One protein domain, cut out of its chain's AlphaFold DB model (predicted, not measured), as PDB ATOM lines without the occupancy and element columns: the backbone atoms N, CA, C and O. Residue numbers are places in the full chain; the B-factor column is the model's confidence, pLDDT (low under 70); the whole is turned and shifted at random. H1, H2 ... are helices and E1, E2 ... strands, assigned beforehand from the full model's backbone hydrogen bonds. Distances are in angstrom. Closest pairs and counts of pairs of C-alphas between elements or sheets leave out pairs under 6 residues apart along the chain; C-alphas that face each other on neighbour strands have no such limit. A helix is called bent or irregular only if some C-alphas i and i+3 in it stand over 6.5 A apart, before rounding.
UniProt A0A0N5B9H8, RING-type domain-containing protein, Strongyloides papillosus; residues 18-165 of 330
ATOM      1  N   TYR A  18     278.727 333.059 370.928       42.31
ATOM      2  CA  TYR A  18     278.504 334.231 370.077       42.31
ATOM      3  C   TYR A  18     277.592 333.868 368.897       42.31
ATOM      4  O   TYR A  18     277.755 332.828 368.254       42.31
ATOM      5  N   CYS A  19     276.636 334.751 368.615       46.44
ATOM      6  CA  CYS A  19     275.816 334.751 367.408       46.44
ATOM      7  C   CYS A  19     275.289 336.177 367.157       46.44
ATOM      8  O   CYS A  19     275.223 336.987 368.094       46.44
ATOM      9  N   LYS A  20     274.891 336.440 365.908       38.62
ATOM     10  CA  LYS A  20     274.486 337.728 365.324       38.62
ATOM     11  C   LYS A  20     273.672 338.642 366.247       38.62
ATOM     12  O   LYS A  20     274.040 339.794 366.445       38.62
ATOM     13  N   ASP A  21     272.612 338.110 366.851       34.69
ATOM     14  CA  ASP A  21     271.615 338.906 367.582       34.69
ATOM     15  C   ASP A  21     271.862 338.998 369.104       34.69
ATOM     16  O   ASP A  21     271.070 339.611 369.826       34.69
ATOM     17  N   ILE A  22     272.904 338.344 369.640       37.16
ATOM     18  CA  ILE A  22     272.984 338.044 371.087       37.16
ATOM     19  C   ILE A  22     274.278 338.515 371.763       37.16
ATOM     20  O   ILE A  22     274.223 338.912 372.934       37.16
ATOM     21  N   GLY A  23     275.418 338.479 371.063       46.81
ATOM     22  CA  GLY A  23     276.738 338.682 371.676       46.81
ATOM     23  C   GLY A  23     277.080 337.629 372.747       46.81
ATOM     24  O   GLY A  23     276.375 336.632 372.906       46.81
ATOM     25  N   ALA A  24     278.162 337.848 373.503       38.50
ATOM     26  CA  ALA A  24     278.615 336.914 374.540       38.50
ATOM     27  C   ALA A  24     277.572 336.742 375.662       38.50
ATOM     28  O   ALA A  24     277.251 337.699 376.373       38.50
ATOM     29  N   THR A  25     277.059 335.523 375.874       40.47
ATOM     30  CA  THR A  25     276.108 335.250 376.972       40.47
ATOM     31  C   THR A  25     276.358 333.930 377.709       40.47
ATOM     32  O   THR A  25     276.617 332.893 377.105       40.47
ATOM     33  N   ASN A  26     276.234 333.976 379.045       39.03
ATOM     34  CA  ASN A  26     276.504 332.861 379.973       39.03
ATOM     35  C   ASN A  26     275.243 332.086 380.423       39.03
ATOM     36  O   ASN A  26     275.307 331.310 381.379       39.03
ATOM     37  N   THR A  27     274.069 332.314 379.818       38.06
ATOM     38  CA  THR A  27     272.791 331.799 380.350       38.06
ATOM     39  C   THR A  27     271.943 331.031 379.333       38.06
ATOM     40  O   THR A  27     271.437 331.572 378.352       38.06
ATOM     41  N   SER A  28     271.678 329.761 379.670       38.12
ATOM     42  CA  SER A  28     270.813 328.801 378.953       38.12
ATOM     43  C   SER A  28     269.419 329.342 378.574       38.12
ATOM     44  O   SER A  28     268.802 328.855 377.628       38.12
ATOM     45  N   VAL A  29     268.936 330.374 379.273       35.59
ATOM     46  CA  VAL A  29     267.642 331.024 379.016       35.59
ATOM     47  C   VAL A  29     267.593 331.694 377.636       35.59
ATOM     48  O   VAL A  29     266.605 331.514 376.935       35.59
ATOM     49  N   LYS A  30     268.654 332.394 377.201       36.50
ATOM     50  CA  LYS A  30     268.682 333.045 375.874       36.50
ATOM     51  C   LYS A  30     268.821 332.039 374.726       36.50
ATOM     52  O   LYS A  30     268.206 332.214 373.680       36.50
ATOM     53  N   VAL A  31     269.564 330.951 374.949       40.72
ATOM     54  CA  VAL A  31     269.766 329.877 373.958       40.72
ATOM     55  C   VAL A  31     268.429 329.235 373.552       40.72
ATOM     56  O   VAL A  31     268.218 328.941 372.383       40.72
ATOM     57  N   LYS A  32     267.466 329.095 374.479       40.38
ATOM     58  CA  LYS A  32     266.139 328.521 374.174       40.38
ATOM     59  C   LYS A  32     265.257 329.365 373.254       40.38
ATOM     60  O   LYS A  32     264.367 328.803 372.617       40.38
ATOM     61  N   ASP A  33     265.448 330.678 373.211       38.19
ATOM     62  CA  ASP A  33     264.725 331.539 372.269       38.19
ATOM     63  C   ASP A  33     265.480 331.661 370.944       38.19
ATOM     64  O   ASP A  33     264.851 331.678 369.890       38.19
ATOM     65  N   PHE A  34     266.814 331.602 370.992       40.50
ATOM     66  CA  PHE A  34     267.679 331.518 369.820       40.50
ATOM     67  C   PHE A  34     267.446 330.256 368.971       40.50
ATOM     68  O   PHE A  34     267.241 330.367 367.770       40.50
ATOM     69  N   CYS A  35     267.386 329.059 369.559       41.28
ATOM     70  CA  CYS A  35     267.186 327.841 368.762       41.28
ATOM     71  C   CYS A  35     265.816 327.830 368.037       41.28
ATOM     72  O   CYS A  35     265.707 327.377 366.902       41.28
ATOM     73  N   LYS A  36     264.788 328.474 368.613       40.78
ATOM     74  CA  LYS A  36     263.503 328.726 367.922       40.78
ATOM     75  C   LYS A  36     263.597 329.768 366.797       40.78
ATOM     76  O   LYS A  36     262.679 329.832 365.985       40.78
ATOM     77  N   LEU A  37     264.627 330.614 366.793       37.22
ATOM     78  CA  LEU A  37     264.878 331.672 365.807       37.22
ATOM     79  C   LEU A  37     265.817 331.235 364.676       37.22
ATOM     80  O   LEU A  37     265.698 331.808 363.597       37.22
ATOM     81  N   ALA A  38     266.639 330.198 364.892       41.44
ATOM     82  CA  ALA A  38     267.625 329.624 363.965       41.44
ATOM     83  C   ALA A  38     267.011 328.918 362.733       41.44
ATOM     84  O   ALA A  38     267.427 327.839 362.307       41.44
ATOM     85  N   HIS A  39     265.986 329.532 362.146       43.69
ATOM     86  CA  HIS A  39     265.352 329.123 360.906       43.69
ATOM     87  C   HIS A  39     266.293 329.409 359.729       43.69
ATOM     88  O   HIS A  39     266.226 330.451 359.078       43.69
ATOM     89  N   ASP A  40     267.114 328.401 359.440       47.84
ATOM     90  CA  ASP A  40     267.596 328.080 358.097       47.84
ATOM     91  C   ASP A  40     268.653 329.020 357.486       47.84
ATOM     92  O   ASP A  40     268.613 329.297 356.286       47.84
ATOM     93  N   LYS A  41     269.619 329.494 358.300       50.69
ATOM     94  CA  LYS A  41     270.918 330.051 357.830       50.69
ATOM     95  C   LYS A  41     271.996 330.346 358.882       50.69
ATOM     96  O   LYS A  41     273.066 330.821 358.512       50.69
ATOM     97  N   GLU A  42     271.747 330.108 360.164       69.44
ATOM     98  CA  GLU A  42     272.577 330.693 361.224       69.44
ATOM     99  C   GLU A  42     273.742 329.799 361.668       69.44
ATOM    100  O   GLU A  42     273.603 328.582 361.829       69.44
ATOM    101  N   TYR A  43     274.894 330.442 361.881       75.38
ATOM    102  CA  TYR A  43     276.086 329.848 362.477       75.38
ATOM    103  C   TYR A  43     276.148 330.158 363.973       75.38
ATOM    104  O   TYR A  43     275.810 331.259 364.415       75.38
ATOM    105  N   ILE A  44     276.617 329.186 364.748       75.75
ATOM    106  CA  ILE A  44     276.703 329.238 366.208       75.75
ATOM    107  C   ILE A  44     278.130 328.909 366.601       75.75
ATOM    108  O   ILE A  44     278.578 327.801 366.324       75.75
ATOM    109  N   PHE A  45     278.815 329.824 367.281       78.19
ATOM    110  CA  PHE A  45     280.206 329.643 367.696       78.19
ATOM    111  C   PHE A  45     280.304 329.561 369.217       78.19
ATOM    112  O   PHE A  45     279.659 330.347 369.923       78.19
ATOM    113  N   SER A  46     281.138 328.653 369.733       74.06
ATOM    114  CA  SER A  46     281.520 328.666 371.146       74.06
ATOM    115  C   SER A  46     282.111 330.032 371.523       74.06
ATOM    116  O   SER A  46     282.790 330.666 370.725       74.06
ATOM    117  N   ALA A  47     281.863 330.524 372.738       65.56
ATOM    118  CA  ALA A  47     282.494 331.763 373.212       65.56
ATOM    119  C   ALA A  47     283.906 331.546 373.753       65.56
ATOM    120  O   ALA A  47     284.684 332.493 373.826       65.56
ATOM    121  N   LEU A  48     284.231 330.313 374.138       68.50
ATOM    122  CA  LEU A  48     285.566 329.918 374.566       68.50
ATOM    123  C   LEU A  48     286.178 328.991 373.517       68.50
ATOM    124  O   LEU A  48     285.463 328.199 372.893       68.50
ATOM    125  N   ALA A  49     287.490 329.123 373.330       77.31
ATOM    126  CA  ALA A  49     288.263 328.219 372.498       77.31
ATOM    127  C   ALA A  49     288.205 326.812 373.104       77.31
ATOM    128  O   ALA A  49     288.414 326.638 374.308       77.31
ATOM    129  N   LEU A  50     287.915 325.830 372.260       81.06
ATOM    130  CA  LEU A  50     288.010 324.421 372.578       81.06
ATOM    131  C   LEU A  50     289.489 324.063 372.706       81.06
ATOM    132  O   LEU A  50     290.251 324.262 371.762       81.06
ATOM    133  N   ARG A  51     289.909 323.554 373.864       80.62
ATOM    134  CA  ARG A  51     291.288 323.093 374.033       80.62
ATOM    135  C   ARG A  51     291.477 321.710 373.414       80.62
ATOM    136  O   ARG A  51     290.542 320.930 373.244       80.62
ATOM    137  N   LYS A  52     292.737 321.390 373.147       81.88
ATOM    138  CA  LYS A  52     293.209 320.056 372.770       81.88
ATOM    139  C   LYS A  52     292.703 318.998 373.762       81.88
ATOM    140  O   LYS A  52     292.809 319.215 374.969       81.88
ATOM    141  N   GLU A  53     292.153 317.891 373.261       85.88
ATOM    142  CA  GLU A  53     291.502 316.816 374.039       85.88
ATOM    143  C   GLU A  53     290.292 317.254 374.908       85.88
ATOM    144  O   GLU A  53     289.722 316.441 375.642       85.88
ATOM    145  N   GLU A  54     289.849 318.518 374.846       84.06
ATOM    146  CA  GLU A  54     288.674 318.978 375.588       84.06
ATOM    147  C   GLU A  54     287.389 318.477 374.923       84.06
ATOM    148  O   GLU A  54     287.191 318.584 373.713       84.06
ATOM    149  N   LYS A  55     286.485 317.929 375.739       86.50
ATOM    150  CA  LYS A  55     285.210 317.373 375.287       86.50
ATOM    151  C   LYS A  55     284.115 318.433 375.268       86.50
ATOM    152  O   LYS A  55     283.591 318.821 376.311       86.50
ATOM    153  N   PHE A  56     283.708 318.836 374.071       85.69
ATOM    154  CA  PHE A  56     282.607 319.762 373.851       85.69
ATOM    155  C   PHE A  56     281.267 319.020 373.772       85.69
ATOM    156  O   PHE A  56     280.982 318.328 372.794       85.69
ATOM    157  N   HIS A  57     280.450 319.137 374.820       84.31
ATOM    158  CA  HIS A  57     279.260 318.305 375.016       84.31
ATOM    159  C   HIS A  57     277.965 319.015 374.599       84.31
ATOM    160  O   HIS A  57     277.593 320.055 375.158       84.31
ATOM    161  N   ILE A  58     277.233 318.418 373.658       81.38
ATOM    162  CA  ILE A  58     275.957 318.936 373.154       81.38
ATOM    163  C   ILE A  58     274.847 317.884 373.204       81.38
ATOM    164  O   ILE A  58     275.084 316.678 373.243       81.38
ATOM    165  N   ARG A  59     273.610 318.364 373.147       80.31
ATOM    166  CA  ARG A  59     272.430 317.626 372.709       80.31
ATOM    167  C   ARG A  59     271.848 318.385 371.525       80.31
ATOM    168  O   ARG A  59     271.710 319.601 371.610       80.31
ATOM    169  N   LEU A  60     271.501 317.705 370.447       83.56
ATOM    170  CA  LEU A  60     270.870 318.303 369.272       83.56
ATOM    171  C   LEU A  60     269.499 317.675 369.021       83.56
ATOM    172  O   LEU A  60     269.250 316.546 369.440       83.56
ATOM    173  N   GLU A  61     268.606 318.409 368.364       79.44
ATOM    174  CA  GLU A  61     267.351 317.867 367.839       79.44
ATOM    175  C   GLU A  61     267.491 317.571 366.347       79.44
ATOM    176  O   GLU A  61     267.955 318.415 365.580       79.44
ATOM    177  N   VAL A  62     267.071 316.371 365.960       83.38
ATOM    178  CA  VAL A  62     267.126 315.828 364.605       83.38
ATOM    179  C   VAL A  62     265.692 315.666 364.114       83.38
ATOM    180  O   VAL A  62     264.975 314.763 364.550       83.38
ATOM    181  N   LEU A  63     265.253 316.573 363.243       78.44
ATOM    182  CA  LEU A  63     263.924 316.530 362.621       78.44
ATOM    183  C   LEU A  63     263.912 315.769 361.293       78.44
ATOM    184  O   LEU A  63     262.843 315.429 360.796       78.44
ATOM    185  N   ASP A  64     265.091 315.518 360.734       80.75
ATOM    186  CA  ASP A  64     265.338 314.785 359.499       80.75
ATOM    187  C   ASP A  64     266.807 314.322 359.528       80.75
ATOM    188  O   ASP A  64     267.667 315.035 360.046       80.75
ATOM    189  N   ASN A  65     267.086 313.118 359.026       90.19
ATOM    190  CA  ASN A  65     268.417 312.517 359.005       90.19
ATOM    191  C   ASN A  65     268.867 312.047 357.604       90.19
ATOM    192  O   ASN A  65     269.908 311.399 357.492       90.19
ATOM    193  N   ASP A  66     268.147 312.427 356.542       89.31
ATOM    194  CA  ASP A  66     268.594 312.269 355.148       89.31
ATOM    195  C   ASP A  66     269.612 313.356 354.737       89.31
ATOM    196  O   ASP A  66     270.358 313.193 353.770       89.31
ATOM    197  N   ASN A  67     269.667 314.467 355.479       87.19
ATOM    198  CA  ASN A  67     270.582 315.589 355.260       87.19
ATOM    199  C   ASN A  67     271.788 315.570 356.214       87.19
ATOM    200  O   ASN A  67     271.725 315.027 357.312       87.19
ATOM    201  N   ASN A  68     272.887 316.221 355.822       91.25
ATOM    202  CA  ASN A  68     274.103 316.298 356.640       91.25
ATOM    203  C   ASN A  68     273.992 317.325 357.782       91.25
ATOM    204  O   ASN A  68     273.445 318.418 357.609       91.25
ATOM    205  N   PHE A  69     274.598 316.997 358.922       91.69
ATOM    206  CA  PHE A  69     274.889 317.937 360.005       91.69
ATOM    207  C   PHE A  69     276.247 318.609 359.757       91.69
ATOM    208  O   PHE A  69     277.191 317.951 359.322       91.69
ATOM    209  N   PHE A  70     276.362 319.907 360.039       90.88
ATOM    210  CA  PHE A  70     277.561 320.690 359.725       90.88
ATOM    211  C   PHE A  70     278.200 321.280 360.982       90.88
ATOM    212  O   PHE A  70     277.572 322.043 361.724       90.88
ATOM    213  N   VAL A  71     279.471 320.938 361.183       92.69
ATOM    214  CA  VAL A  71     280.311 321.356 362.309       92.69
ATOM    215  C   VAL A  71     281.687 321.751 361.785       92.69
ATOM    216  O   VAL A  71     282.214 321.110 360.883       92.69
ATOM    217  N   GLY A  72     282.285 322.792 362.350       88.56
ATOM    218  CA  GLY A  72     283.604 323.268 361.964       88.56
ATOM    219  C   GLY A  72     284.437 323.745 363.145       88.56
ATOM    220  O   GLY A  72     283.948 323.895 364.267       88.56
ATOM    221  N   LEU A  73     285.710 323.998 362.862       85.56
ATOM    222  CA  LEU A  73     286.670 324.615 363.772       85.56
ATOM    223  C   LEU A  73     287.309 325.823 363.080       85.56
ATOM    224  O   LEU A  73     287.537 325.813 361.870       85.56
ATOM    225  N   THR A  74     287.566 326.881 363.844       83.44
ATOM    226  CA  THR A  74     288.183 328.114 363.341       83.44
ATOM    227  C   THR A  74     289.213 328.669 364.314       83.44
ATOM    228  O   THR A  74     289.001 328.616 365.522       83.44
ATOM    229  N   ALA A  75     290.308 329.237 363.807       77.62
ATOM    230  CA  ALA A  75     291.258 329.995 364.628       77.62
ATOM    231  C   ALA A  75     290.856 331.475 364.822       77.62
ATOM    232  O   ALA A  75     291.535 332.209 365.541       77.62
ATOM    233  N   GLN A  76     289.776 331.942 364.183       73.38
ATOM    234  CA  GLN A  76     289.273 333.305 364.355       73.38
ATOM    235  C   GLN A  76     288.358 333.388 365.583       73.38
ATOM    236  O   GLN A  76     287.301 332.762 365.621       73.38
ATOM    237  N   ASP A  77     288.740 334.215 366.564       75.06
ATOM    238  CA  ASP A  77     287.919 334.488 367.748       75.06
ATOM    239  C   ASP A  77     286.528 335.024 367.323       75.06
ATOM    240  O   ASP A  77     286.459 336.069 366.663       75.06
ATOM    241  N   PRO A  78     285.418 334.359 367.708       72.81
ATOM    242  CA  PRO A  78     284.056 334.735 367.326       72.81
ATOM    243  C   PRO A  78     283.601 336.129 367.772       72.81
ATOM    244  O   PRO A  78     282.643 336.658 367.212       72.81
ATOM    245  N   SER A  79     284.283 336.756 368.735       68.94
ATOM    246  CA  SER A  79     284.066 338.170 369.078       68.94
ATOM    247  C   SER A  79     284.482 339.137 367.960       68.94
ATOM    248  O   SER A  79     283.976 340.257 367.903       68.94
ATOM    249  N   ASN A  80     285.355 338.691 367.050       66.94
ATOM    250  CA  ASN A  80     285.851 339.431 365.889       66.94
ATOM    251  C   ASN A  80     285.240 338.937 364.562       66.94
ATOM    252  O   ASN A  80     285.756 339.249 363.488       66.94
ATOM    253  N   VAL A  81     284.174 338.132 364.608       67.12
ATOM    254  CA  VAL A  81     283.468 337.642 363.414       67.12
ATOM    255  C   VAL A  81     282.304 338.570 363.093       67.12
ATOM    256  O   VAL A  81     281.409 338.762 363.916       67.12
ATOM    257  N   ASN A  82     282.278 339.115 361.874       68.38
ATOM    258  CA  ASN A  82     281.084 339.795 361.386       68.38
ATOM    259  C   ASN A  82     280.058 338.765 360.895       68.38
ATOM    260  O   ASN A  82     280.193 338.188 359.816       68.38
ATOM    261  N   PHE A  83     279.007 338.556 361.683       66.94
ATOM    262  CA  PHE A  83     277.935 337.611 361.370       66.94
ATOM    263  C   PHE A  83     277.099 337.994 360.136       66.94
ATOM    264  O   PHE A  83     276.408 337.132 359.597       66.94
ATOM    265  N   ASP A  84     277.148 339.250 359.676       66.12
ATOM    266  CA  ASP A  84     276.512 339.672 358.420       66.12
ATOM    267  C   ASP A  84     277.277 339.209 357.165       66.12
ATOM    268  O   ASP A  84     276.657 339.012 356.120       66.12
ATOM    269  N   ASP A  85     278.590 338.974 357.268       67.38
ATOM    270  CA  ASP A  85     279.434 338.576 356.129       67.38
ATOM    271  C   ASP A  85     279.484 337.051 355.917       67.38
ATOM    272  O   ASP A  85     279.925 336.574 354.858       67.38
ATOM    273  N   LEU A  86     279.012 336.273 356.901       70.81
ATOM    274  CA  LEU A  86     278.994 334.811 356.843       70.81
ATOM    275  C   LEU A  86     278.071 334.315 355.714       70.81
ATOM    276  O   LEU A  86     276.908 334.721 355.623       70.81
ATOM    277  N   PRO A  87     278.553 333.424 354.833       69.00
ATOM    278  CA  PRO A  87     277.805 333.035 353.650       69.00
ATOM    279  C   PRO A  87     276.675 332.064 354.004       69.00
ATOM    280  O   PRO A  87     276.848 331.124 354.781       69.00
ATOM    281  N   SER A  88     275.509 332.251 353.378       69.19
ATOM    282  CA  SER A  88     274.396 331.291 353.473       69.19
ATOM    283  C   SER A  88     274.760 329.908 352.923       69.19
ATOM    284  O   SER A  88     274.250 328.899 353.410       69.19
ATOM    285  N   ASP A  89     275.619 329.881 351.904       73.69
ATOM    286  CA  ASP A  89     276.251 328.672 351.389       73.69
ATOM    287  C   ASP A  89     277.511 328.376 352.211       73.69
ATOM    288  O   ASP A  89     278.450 329.173 352.243       73.69
ATOM    289  N   TYR A  90     277.519 327.231 352.888       72.38
ATOM    290  CA  TYR A  90     278.614 326.823 353.765       72.38
ATOM    291  C   TYR A  90     279.889 326.468 352.995       72.38
ATOM    292  O   TYR A  90     280.963 326.500 353.587       72.38
ATOM    293  N   LEU A  91     279.803 326.170 351.694       70.94
ATOM    294  CA  LEU A  91     280.976 325.876 350.865       70.94
ATOM    295  C   LEU A  91     281.902 327.095 350.727       70.94
ATOM    296  O   LEU A  91     283.105 326.939 350.560       70.94
ATOM    297  N   LEU A  92     281.352 328.306 350.865       70.62
ATOM    298  CA  LEU A  92     282.090 329.566 350.752       70.62
ATOM    299  C   LEU A  92     282.692 330.041 352.087       70.62
ATOM    300  O   LEU A  92     283.283 331.122 352.138       70.62
ATOM    301  N   ILE A  93     282.523 329.304 353.197       71.06
ATOM    302  CA  ILE A  93     282.949 329.806 354.515       71.06
ATOM    303  C   ILE A  93     284.472 329.871 354.653       71.06
ATOM    304  O   ILE A  93     284.990 330.878 355.128       71.06
ATOM    305  N   SER A  94     285.192 328.864 354.153       63.22
ATOM    306  CA  SER A  94     286.661 328.823 354.171       63.22
ATOM    307  C   SER A  94     287.310 329.871 353.255       63.22
ATOM    308  O   SER A  94     288.476 330.201 353.440       63.22
ATOM    309  N   GLU A  95     286.563 330.440 352.300       60.41
ATOM    310  CA  GLU A  95     287.015 331.573 351.475       60.41
ATOM    311  C   GLU A  95     286.842 332.930 352.179       60.41
ATOM    312  O   GLU A  95     287.512 333.902 351.833       60.41
ATOM    313  N   ARG A  96     285.929 333.015 353.158       59.72
ATOM    314  CA  ARG A  96     285.557 334.262 353.852       59.72
ATOM    315  C   ARG A  96     286.084 334.370 355.277       59.72
ATOM    316  O   ARG A  96     286.127 335.470 355.820       59.72
ATOM    317  N   MET A  97     286.456 333.249 355.882       61.75
ATOM    318  CA  MET A  97     286.847 333.160 357.280       61.75
ATOM    319  C   MET A  97     288.203 332.457 357.369       61.75
ATOM    320  O   MET A  97     288.335 331.283 357.026       61.75
ATOM    321  N   LEU A  98     289.238 333.195 357.778       52.53
ATOM    322  CA  LEU A  98     290.610 332.684 357.790       52.53
ATOM    323  C   LEU A  98     290.736 331.493 358.751       52.53
ATOM    324  O   LEU A  98     290.097 331.472 359.800       52.53
ATOM    325  N   PHE A  99     291.569 330.512 358.385       56.38
ATOM    326  CA  PHE A  99     291.845 329.314 359.195       56.38
ATOM    327  C   PHE A  99     290.570 328.619 359.705       56.38
ATOM    328  O   PHE A  99     290.433 328.356 360.898       56.38
ATOM    329  N   THR A 100     289.619 328.382 358.797       69.19
ATOM    330  CA  THR A 100     288.304 327.808 359.105       69.19
ATOM    331  C   THR A 100     288.049 326.555 358.280       69.19
ATOM    332  O   THR A 100     287.993 326.611 357.049       69.19
ATOM    333  N   GLU A 101     287.849 325.433 358.965       76.00
ATOM    334  CA  GLU A 101     287.553 324.129 358.372       76.00
ATOM    335  C   GLU A 101     286.134 323.701 358.762       76.00
ATOM    336  O   GLU A 101     285.738 323.786 359.925       76.00
ATOM    337  N   MET A 102     285.351 323.278 357.767       85.69
ATOM    338  CA  MET A 102     283.951 322.875 357.903       85.69
ATOM    339  C   MET A 102     283.801 321.419 357.470       85.69
ATOM    340  O   MET A 102     284.244 321.041 356.387       85.69
ATOM    341  N   PHE A 103     283.111 320.626 358.281       87.81
ATOM    342  CA  PHE A 103     282.908 319.206 358.054       87.81
ATOM    343  C   PHE A 103     281.424 318.857 357.951       87.81
ATOM    344  O   PHE A 103     280.584 319.369 358.695       87.81
ATOM    345  N   ALA A 104     281.116 317.939 357.035       90.81
ATOM    346  CA  ALA A 104     279.797 317.341 356.885       90.81
ATOM    347  C   ALA A 104     279.765 315.983 357.601       90.81
ATOM    348  O   ALA A 104     280.469 315.053 357.213       90.81
ATOM    349  N   VAL A 105     278.923 315.859 358.624       94.44
ATOM    350  CA  VAL A 105     278.580 314.583 359.254       94.44
ATOM    351  C   VAL A 105     277.328 314.044 358.568       94.44
ATOM    352  O   VAL A 105     276.300 314.720 358.536       94.44
ATOM    353  N   ASP A 106     277.411 312.829 358.027       94.56
ATOM    354  CA  ASP A 106     276.283 312.136 357.393       94.56
ATOM    355  C   ASP A 106     275.094 312.028 358.360       94.56
ATOM    356  O   ASP A 106     275.245 311.518 359.474       94.56
ATOM    357  N   GLY A 107     273.913 312.488 357.936       92.25
ATOM    358  CA  GLY A 107     272.702 312.486 358.760       92.25
ATOM    359  C   GLY A 107     272.354 311.110 359.324       92.25
ATOM    360  O   GLY A 107     271.915 310.991 360.467       92.25
ATOM    361  N   ARG A 108     272.689 310.039 358.598       93.31
ATOM    362  CA  ARG A 108     272.435 308.645 358.993       93.31
ATOM    363  C   ARG A 108     273.260 308.195 360.207       93.31
ATOM    364  O   ARG A 108     273.074 307.080 360.691       93.31
ATOM    365  N   LYS A 109     274.154 309.049 360.723       94.69
ATOM    366  CA  LYS A 109     274.840 308.906 362.021       94.69
ATOM    367  C   LYS A 109     274.021 309.387 363.221       94.69
ATOM    368  O   LYS A 109     274.489 309.303 364.360       94.69
ATOM    369  N   PHE A 110     272.795 309.832 362.978       93.19
ATOM    370  CA  PHE A 110     271.841 310.264 363.981       93.19
ATOM    371  C   PHE A 110     270.506 309.527 363.818       93.19
ATOM    372  O   PHE A 110     270.055 309.252 362.703       93.19
ATOM    373  N   GLU A 111     269.844 309.235 364.936       89.62
ATOM    374  CA  GLU A 111     268.413 308.911 364.934       89.62
ATOM    375  C   GLU A 111     267.590 310.199 365.062       89.62
ATOM    376  O   GLU A 111     268.073 311.207 365.583       89.62
ATOM    377  N   MET A 112     266.329 310.152 364.631       85.00
ATOM    378  CA  MET A 112     265.388 311.255 364.828       85.00
ATOM    379  C   MET A 112     265.138 311.550 366.317       85.00
ATOM    380  O   MET A 112     265.145 310.653 367.162       85.00
ATOM    381  N   GLY A 113     264.828 312.807 366.628       77.75
ATOM    382  CA  GLY A 113     264.597 313.285 367.990       77.75
ATOM    383  C   GLY A 113     265.860 313.851 368.639       77.75
ATOM    384  O   GLY A 113     266.705 314.439 367.971       77.75
ATOM    385  N   LEU A 114     265.972 313.740 369.963       81.75
ATOM    386  CA  LEU A 114     267.105 314.301 370.703       81.75
ATOM    387  C   LEU A 114     268.286 313.323 370.734       81.75
ATOM    388  O   LEU A 114     268.153 312.219 371.257       81.75
ATOM    389  N   GLN A 115     269.440 313.759 370.234       86.62
ATOM    390  CA  GLN A 115     270.700 313.010 370.228       86.62
ATOM    391  C   GLN A 115     271.743 313.729 371.089       86.62
ATOM    392  O   GLN A 115     271.846 314.954 371.036       86.62
ATOM    393  N   GLU A 116     272.532 312.995 371.870       88.56
ATOM    394  CA  GLU A 116     273.651 313.538 372.650       88.56
ATOM    395  C   GLU A 116     274.978 313.248 371.964       88.56
ATOM    396  O   GLU A 116     275.258 312.112 371.584       88.56
ATOM    397  N   CYS A 117     275.793 314.285 371.782       92.94
ATOM    398  CA  CYS A 117     277.030 314.209 371.019       92.94
ATOM    399  C   CYS A 117     278.169 314.962 371.706       92.94
ATOM    400  O   CYS A 117     277.969 316.010 372.324       92.94
ATOM    401  N   VAL A 118     279.379 314.431 371.561       93.81
ATOM    402  CA  VAL A 118     280.614 315.027 372.074       93.81
ATOM    403  C   VAL A 118     281.570 315.259 370.920       93.81
ATOM    404  O   VAL A 118     281.818 314.334 370.151       93.81
ATOM    405  N   PHE A 119     282.128 316.460 370.835       94.75
ATOM    406  CA  PHE A 119     283.123 316.838 369.834       94.75
ATOM    407  C   PHE A 119     284.446 317.158 370.526       94.75
ATOM    408  O   PHE A 119     284.450 317.814 371.566       94.75
ATOM    409  N   TYR A 120     285.559 316.688 369.973       92.19
ATOM    410  CA  TYR A 120     286.908 317.012 370.442       92.19
ATOM    411  C   TYR A 120     287.913 316.816 369.305       92.19
ATOM    412  O   TYR A 120     287.625 316.103 368.344       92.19
ATOM    413  N   TYR A 121     289.087 317.436 369.417       88.69
ATOM    414  CA  TYR A 121     290.224 317.152 368.542       88.69
ATOM    415  C   TYR A 121     291.434 316.706 369.362       88.69
ATOM    416  O   TYR A 121     291.616 317.156 370.499       88.69
ATOM    417  N   ASN A 122     292.234 315.805 368.794       88.19
ATOM    418  CA  ASN A 122     293.302 315.121 369.519       88.19
ATOM    419  C   ASN A 122     294.717 315.632 369.193       88.19
ATOM    420  O   ASN A 122     294.924 316.546 368.389       88.19
ATOM    421  N   ASP A 123     295.709 314.997 369.813       85.31
ATOM    422  CA  ASP A 123     297.135 315.273 369.627       85.31
ATOM    423  C   ASP A 123     297.681 315.169 368.191       85.31
ATOM    424  O   ASP A 123     298.701 315.793 367.899       85.31
ATOM    425  N   GLN A 124     296.999 314.446 367.299       83.94
ATOM    426  CA  GLN A 124     297.330 314.312 365.874       83.94
ATOM    427  C   GLN A 124     296.469 315.212 364.968       83.94
ATOM    428  O   GLN A 124     296.561 315.127 363.745       83.94
ATOM    429  N   GLY A 125     295.619 316.065 365.551       81.44
ATOM    430  CA  GLY A 125     294.663 316.893 364.816       81.44
ATOM    431  C   GLY A 125     293.415 316.139 364.345       81.44
ATOM    432  O   GLY A 125     292.625 316.703 363.599       81.44
ATOM    433  N   GLU A 126     293.194 314.888 364.755       89.62
ATOM    434  CA  GLU A 126     291.971 314.153 364.407       89.62
ATOM    435  C   GLU A 126     290.768 314.795 365.101       89.62
ATOM    436  O   GLU A 126     290.725 314.855 366.330       89.62
ATOM    437  N   PHE A 127     289.785 315.256 364.325       93.25
ATOM    438  CA  PHE A 127     288.542 315.834 364.833       93.25
ATOM    439  C   PHE A 127     287.442 314.770 364.869       93.25
ATOM    440  O   PHE A 127     287.092 314.173 363.848       93.25
ATOM    441  N   VAL A 128     286.910 314.507 366.063       96.06
ATOM    442  CA  VAL A 128     286.106 313.317 366.375       96.06
ATOM    443  C   VAL A 128     284.752 313.706 366.966       96.06
ATOM    444  O   VAL A 128     284.666 314.568 367.841       96.06
ATOM    445  N   MET A 129     283.696 313.009 366.531       97.12
ATOM    446  CA  MET A 129     282.375 313.005 367.163       97.12
ATOM    447  C   MET A 129     282.131 311.672 367.879       97.12
ATOM    448  O   MET A 129     282.340 310.606 367.306       97.12
ATOM    449  N   GLN A 130     281.597 311.719 369.097       97.06
ATOM    450  CA  GLN A 130     280.983 310.574 369.778       97.06
ATOM    451  C   GLN A 130     279.477 310.830 369.871       97.06
ATOM    452  O   GLN A 130     279.077 311.740 370.591       97.06
ATOM    453  N   ASN A 131     278.645 310.057 369.166       95.06
ATOM    454  CA  ASN A 131     277.194 310.064 369.376       95.06
ATOM    455  C   ASN A 131     276.876 309.092 370.520       95.06
ATOM    456  O   ASN A 131     276.840 307.873 370.335       95.06
ATOM    457  N   LEU A 132     276.649 309.646 371.712       91.38
ATOM    458  CA  LEU A 132     276.396 308.889 372.937       91.38
ATOM    459  C   LEU A 132     275.033 308.191 372.919       91.38
ATOM    460  O   LEU A 132     274.891 307.132 373.523       91.38
ATOM    461  N   SER A 133     274.050 308.745 372.202       88.56
ATOM    462  CA  SER A 133     272.728 308.126 372.035       88.56
ATOM    463  C   SER A 133     272.785 306.847 371.194       88.56
ATOM    464  O   SER A 133     272.031 305.914 371.459       88.56
ATOM    465  N   ARG A 134     273.702 306.776 370.220       90.44
ATOM    466  CA  ARG A 134     273.951 305.582 369.386       90.44
ATOM    467  C   ARG A 134     275.063 304.669 369.916       90.44
ATOM    468  O   ARG A 134     275.139 303.515 369.508       90.44
ATOM    469  N   GLY A 135     275.948 305.180 370.776       92.00
ATOM    470  CA  GLY A 135     277.196 304.506 371.153       92.00
ATOM    471  C   GLY A 135     278.245 304.471 370.029       92.00
ATOM    472  O   GLY A 135     279.168 303.661 370.078       92.00
ATOM    473  N   GLU A 136     278.113 305.327 369.010       93.69
ATOM    474  CA  GLU A 136     279.012 305.378 367.850       93.69
ATOM    475  C   GLU A 136     280.084 306.468 368.011       93.69
ATOM    476  O   GLU A 136     279.821 307.558 368.516       93.69
ATOM    477  N   THR A 137     281.300 306.191 367.536       96.38
ATOM    478  CA  THR A 137     282.392 307.173 367.414       96.38
ATOM    479  C   THR A 137     282.784 307.310 365.948       96.38
ATOM    480  O   THR A 137     282.900 306.309 365.242       96.38
ATOM    481  N   LEU A 138     282.983 308.545 365.493       95.88
ATOM    482  CA  LEU A 138     283.274 308.899 364.112       95.88
ATOM    483  C   LEU A 138     284.451 309.878 364.057       95.88
ATOM    484  O   LEU A 138     284.369 310.973 364.611       95.88
ATOM    485  N   LEU A 139     285.505 309.508 363.330       94.69
ATOM    486  CA  LEU A 139     286.480 310.471 362.824       94.69
ATOM    487  C   LEU A 139     285.787 311.314 361.747       94.69
ATOM    488  O   LEU A 139     285.373 310.776 360.722       94.69
ATOM    489  N   ILE A 140     285.624 312.609 362.004       93.75
ATOM    490  CA  ILE A 140     284.954 313.539 361.090       93.75
ATOM    491  C   ILE A 140     285.950 314.078 360.053       93.75
ATOM    492  O   ILE A 140     285.608 314.258 358.887       93.75
ATOM    493  N   GLY A 141     287.190 314.324 360.479       87.50
ATOM    494  CA  GLY A 141     288.251 314.852 359.632       87.50
ATOM    495  C   GLY A 141     289.515 315.169 360.424       87.50
ATOM    496  O   GLY A 141     289.702 314.673 361.534       87.50
ATOM    497  N   TYR A 142     290.368 316.011 359.848       85.38
ATOM    498  CA  TYR A 142     291.613 316.479 360.454       85.38
ATOM    499  C   TYR A 142     291.606 318.004 360.510       85.38
ATOM    500  O   TYR A 142     291.082 318.632 359.596       85.38
ATOM    501  N   VAL A 143     292.193 318.572 361.561       80.81
ATOM    502  CA  VAL A 143     292.370 320.013 361.758       80.81
ATOM    503  C   VAL A 143     293.801 320.343 362.150       80.81
ATOM    504  O   VAL A 143     294.472 319.553 362.815       80.81
ATOM    505  N   ALA A 144     294.271 321.534 361.784       73.19
ATOM    506  CA  ALA A 144     295.569 322.030 362.237       73.19
ATOM    507  C   ALA A 144     295.521 322.384 363.744       73.19
ATOM    508  O   ALA A 144     294.804 323.316 364.119       73.19
ATOM    509  N   PRO A 145     296.277 321.700 364.631       65.50
ATOM    510  CA  PRO A 145     296.239 321.977 366.064       65.50
ATOM    511  C   PRO A 145     297.009 323.268 366.385       65.50
ATOM    512  O   PRO A 145     298.223 323.255 366.578       65.50
ATOM    513  N   VAL A 146     296.285 324.386 366.444       67.56
ATOM    514  CA  VAL A 146     296.789 325.709 366.855       67.56
ATOM    515  C   VAL A 146     296.359 326.052 368.287       67.56
ATOM    516  O   VAL A 146     295.454 325.426 368.839       67.56
ATOM    517  N   ASP A 147     296.998 327.061 368.889       61.66
ATOM    518  CA  ASP A 147     296.839 327.412 370.314       61.66
ATOM    519  C   ASP A 147     295.409 327.805 370.724       61.66
ATOM    520  O   ASP A 147     295.076 327.806 371.912       61.66
ATOM    521  N   SER A 148     294.550 328.190 369.778       71.69
ATOM    522  CA  SER A 148     293.138 328.487 370.033       71.69
ATOM    523  C   SER A 148     292.287 328.147 368.814       71.69
ATOM    524  O   SER A 148     292.453 328.747 367.754       71.69
ATOM    525  N   LEU A 149     291.367 327.197 368.983       81.00
ATOM    526  CA  LEU A 149     290.335 326.856 368.009       81.00
ATOM    527  C   LEU A 149     288.959 327.023 368.651       81.00
ATOM    528  O   LEU A 149     288.724 326.529 369.748       81.00
ATOM    529  N   TRP A 150     288.024 327.671 367.971       84.50
ATOM    530  CA  TRP A 150     286.624 327.749 368.380       84.50
ATOM    531  C   TRP A 150     285.797 326.780 367.547       84.50
ATOM    532  O   TRP A 150     285.920 326.742 366.323       84.50
ATOM    533  N   ILE A 151     284.956 325.990 368.215       87.19
ATOM    534  CA  ILE A 151     284.030 325.077 367.546       87.19
ATOM    535  C   ILE A 151     282.764 325.829 367.163       87.19
ATOM    536  O   ILE A 151     282.238 326.638 367.937       87.19
ATOM    537  N   PHE A 152     282.263 325.552 365.967       85.44
ATOM    538  CA  PHE A 152     281.048 326.170 365.475       85.44
ATOM    539  C   PHE A 152     280.184 325.201 364.674       85.44
ATOM    540  O   PHE A 152     280.647 324.178 364.177       85.44
ATOM    541  N   PHE A 153     278.901 325.521 364.580       87.06
ATOM    542  CA  PHE A 153     277.882 324.681 363.962       87.06
ATOM    543  C   PHE A 153     277.029 325.521 363.022       87.06
ATOM    544  O   PHE A 153     276.823 326.710 363.276       87.06
ATOM    545  N   LYS A 154     276.490 324.901 361.973       83.38
ATOM    546  CA  LYS A 154     275.489 325.526 361.105       83.38
ATOM    547  C   LYS A 154     274.140 324.836 361.301       83.38
ATOM    548  O   LYS A 154     274.000 323.658 360.978       83.38
ATOM    549  N   CYS A 155     273.138 325.583 361.763       79.12
ATOM    550  CA  CYS A 155     271.770 325.074 361.838       79.12
ATOM    551  C   CYS A 155     271.149 324.878 360.443       79.12
ATOM    552  O   CYS A 155     271.505 325.534 359.451       79.12
ATOM    553  N   SER A 156     270.184 323.966 360.383       76.00
ATOM    554  CA  SER A 156     269.358 323.670 359.209       76.00
ATOM    555  C   SER A 156     267.949 323.264 359.645       76.00
ATOM    556  O   SER A 156     267.694 323.083 360.833       76.00
ATOM    557  N   LEU A 157     267.024 323.088 358.700       74.31
ATOM    558  CA  LEU A 157     265.691 322.548 359.008       74.31
ATOM    559  C   LEU A 157     265.746 321.127 359.603       74.31
ATOM    560  O   LEU A 157     264.928 320.797 360.459       74.31
ATOM    561  N   SER A 158     266.726 320.320 359.188       80.44
ATOM    562  CA  SER A 158     266.957 318.953 359.674       80.44
ATOM    563  C   SER A 158     267.599 318.931 361.068       80.44
ATOM    564  O   SER A 158     267.261 318.079 361.889       80.44
ATOM    565  N   PHE A 159     268.456 319.917 361.365       83.94
ATOM    566  CA  PHE A 159     269.153 320.088 362.645       83.94
ATOM    567  C   PHE A 159     268.961 321.520 363.190       83.94
ATOM    568  O   PHE A 159     269.890 322.335 363.143       83.94
ATOM    569  N   PRO A 160     267.751 321.881 363.662       66.50
ATOM    570  CA  PRO A 160     267.428 323.271 363.995       66.50
ATOM    571  C   PRO A 160     267.909 323.695 365.385       66.50
ATOM    572  O   PRO A 160     268.264 324.855 365.590       66.50
ATOM    573  N   ASN A 161     267.901 322.773 366.354       70.75
ATOM    574  CA  ASN A 161     268.070 323.095 367.768       70.75
ATOM    575  C   ASN A 161     269.321 322.423 368.352       70.75
ATOM    576  O   ASN A 161     269.467 321.202 368.302       70.75
ATOM    577  N   LEU A 162     270.187 323.233 368.966       72.81
ATOM    578  CA  LEU A 162     271.421 322.821 369.637       72.81
ATOM    579  C   LEU A 162     271.383 323.258 371.107       72.81
ATOM    580  O   LEU A 162     271.109 324.413 371.427       72.81
ATOM    581  N   PHE A 163     271.665 322.332 372.017       69.12
ATOM    582  CA  PHE A 163     271.636 322.534 373.462       69.12
ATOM    583  C   PHE A 163     272.979 322.121 374.065       69.12
ATOM    584  O   PHE A 163     273.488 321.044 373.775       69.12
ATOM    585  N   PHE A 164     273.537 322.931 374.958       65.62
ATOM    586  CA  PHE A 164     274.845 322.655 375.558       65.62
ATOM    587  C   PHE A 164     274.683 322.008 376.930       65.62
ATOM    588  O   PHE A 164     273.880 322.464 377.750       65.62
ATOM    589  N   ILE A 165     275.437 320.936 377.173       63.81
ATOM    590  CA  ILE A 165     275.424 320.206 378.441       63.81
ATOM    591  C   ILE A 165     276.636 320.668 379.253       63.81
ATOM    592  O   ILE A 165     277.769 320.591 378.784       63.81
TER     593      ILE A 165
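AT A GLANCE: This is residues 18 to 165 of the 330 residues of the protein "RING-type domain-containing protein" of Strongyloides papillosus (UniProt A0A0N5B9H8). Two strongly twisted sheets lie face to face as a sandwich, a five-stranded one ordered E7, E6, E5, E2, E9 and a four-stranded one ordered E1, E8, E3, E4, with their strands running at only 24 degrees to each other; the sheets come near each other along one side, where E4 is close to E7. A short helix, H2, covers part of the outward face of the four-stranded sheet, and another, H1, sits beside E9 at the edge of the larger sheet. The 148 printed residues hold two named helices and nine named strands, in the order H1, E1, E2, E3, H2, E4, E5, E6, E7, E8, E9, and both sheets are antiparallel throughout. The class is mixed, helices and strands, though under half of the residues are in named elements. The whole is compact, with a radius of gyration of the C-alphas of 14.2 A, and rounded, spanning 37 by 35 by 29 A.

IN THESE COORDINATES: In the larger sheet, E5 is the longest strand, residues 113 to 121, 25.9 A from C-alpha 113 at (264.597, 313.285, 367.990) to C-alpha 121 at (290.224, 317.152, 368.542). E6 is residues 126 to 131, 16.1 A, and E7 residues 136 to 142, 18.3 A. E2 is residues 56 to 62, 18.5 A. E9, residues 161 to 164, ends at C-alpha 164 at (274.845, 322.655, 375.558). In the smaller sheet, E3 is residues 69 to 74, 17.1 A; E4 residues 100 to 105, 16.4 A; E8 residues 150 to 154, 13.5 A; and E1 residues 43 to 46, 10.3 A. H1 is residues 28 to 35, 10.9 A, from C-alpha 28 at (270.813, 328.801, 378.953). H2 is residues 90 to 96, 10.2 A.

HOW THE PARTS SIT: In the larger sheet E7 and E9 are the edge strands. E5, E6 and E7 form a meander, each strand the antiparallel neighbour of the one before; E5 and E6 are a hairpin, with N 118 and O 130 at 2.9 A, and E6 and E7 are another, with N 138 and O 129 at 2.8 A. E5 and E2 are antiparallel at 149 degrees, N 58 and O 117 being 2.8 A apart. E2 pairs with E9 through N 59 and O 163 at 2.8 A. In the smaller sheet N 44 of E1 and O 153 of E8 are 2.9 A apart, N 72 of E3 and O 152 of E8 2.8 A, and N 103 of E4 and O 71 of E3 2.8 A. The two sheets form a sandwich, two sheets face to face: the facing parts are 9.9 A centre to centre, with planes 12 degrees apart. The closest C-alphas of E4 and E7, those of Val 105 and Ile 140, are 6.7 A apart, while E1 and E9 are apart. H2 is on the smaller sheet at a height over the sheet of 8.7 A, only just over E3 and E4 with 3 of its 7 C-alphas falling on each, and runs along the strands, at 3 degrees to E3 on the local plane. Its closest C-alpha to E4 is that of Ser 94, 5.3 A from that of Thr 100. H2 is irregular, C-alphas 91 and 94 being 7.2 A apart. H1 only grazes the larger sheet; the C-alphas of Cys 35 and Asn 161 in E9 are the closest, 4.9 A. O i to N i+4 pairs are within hydrogen-bond range in 3 of 4 cases in H1 and 1 of 3 in H2, where 3 of 4 O i to N i+3 pairs are.

THE WHOLE: The C-alphas farthest apart, those of Asp 33 and Gln 124, are 37.4 A apart. The printed part has no cut. The link from E3 to H2, residues 75 to 89, is long. The mean pLDDT of the printed part is 74.1; 50 residues are under 70, among them residues 18 to 42, 79 to 85 and 94 to 100, and H1 has a mean of 39.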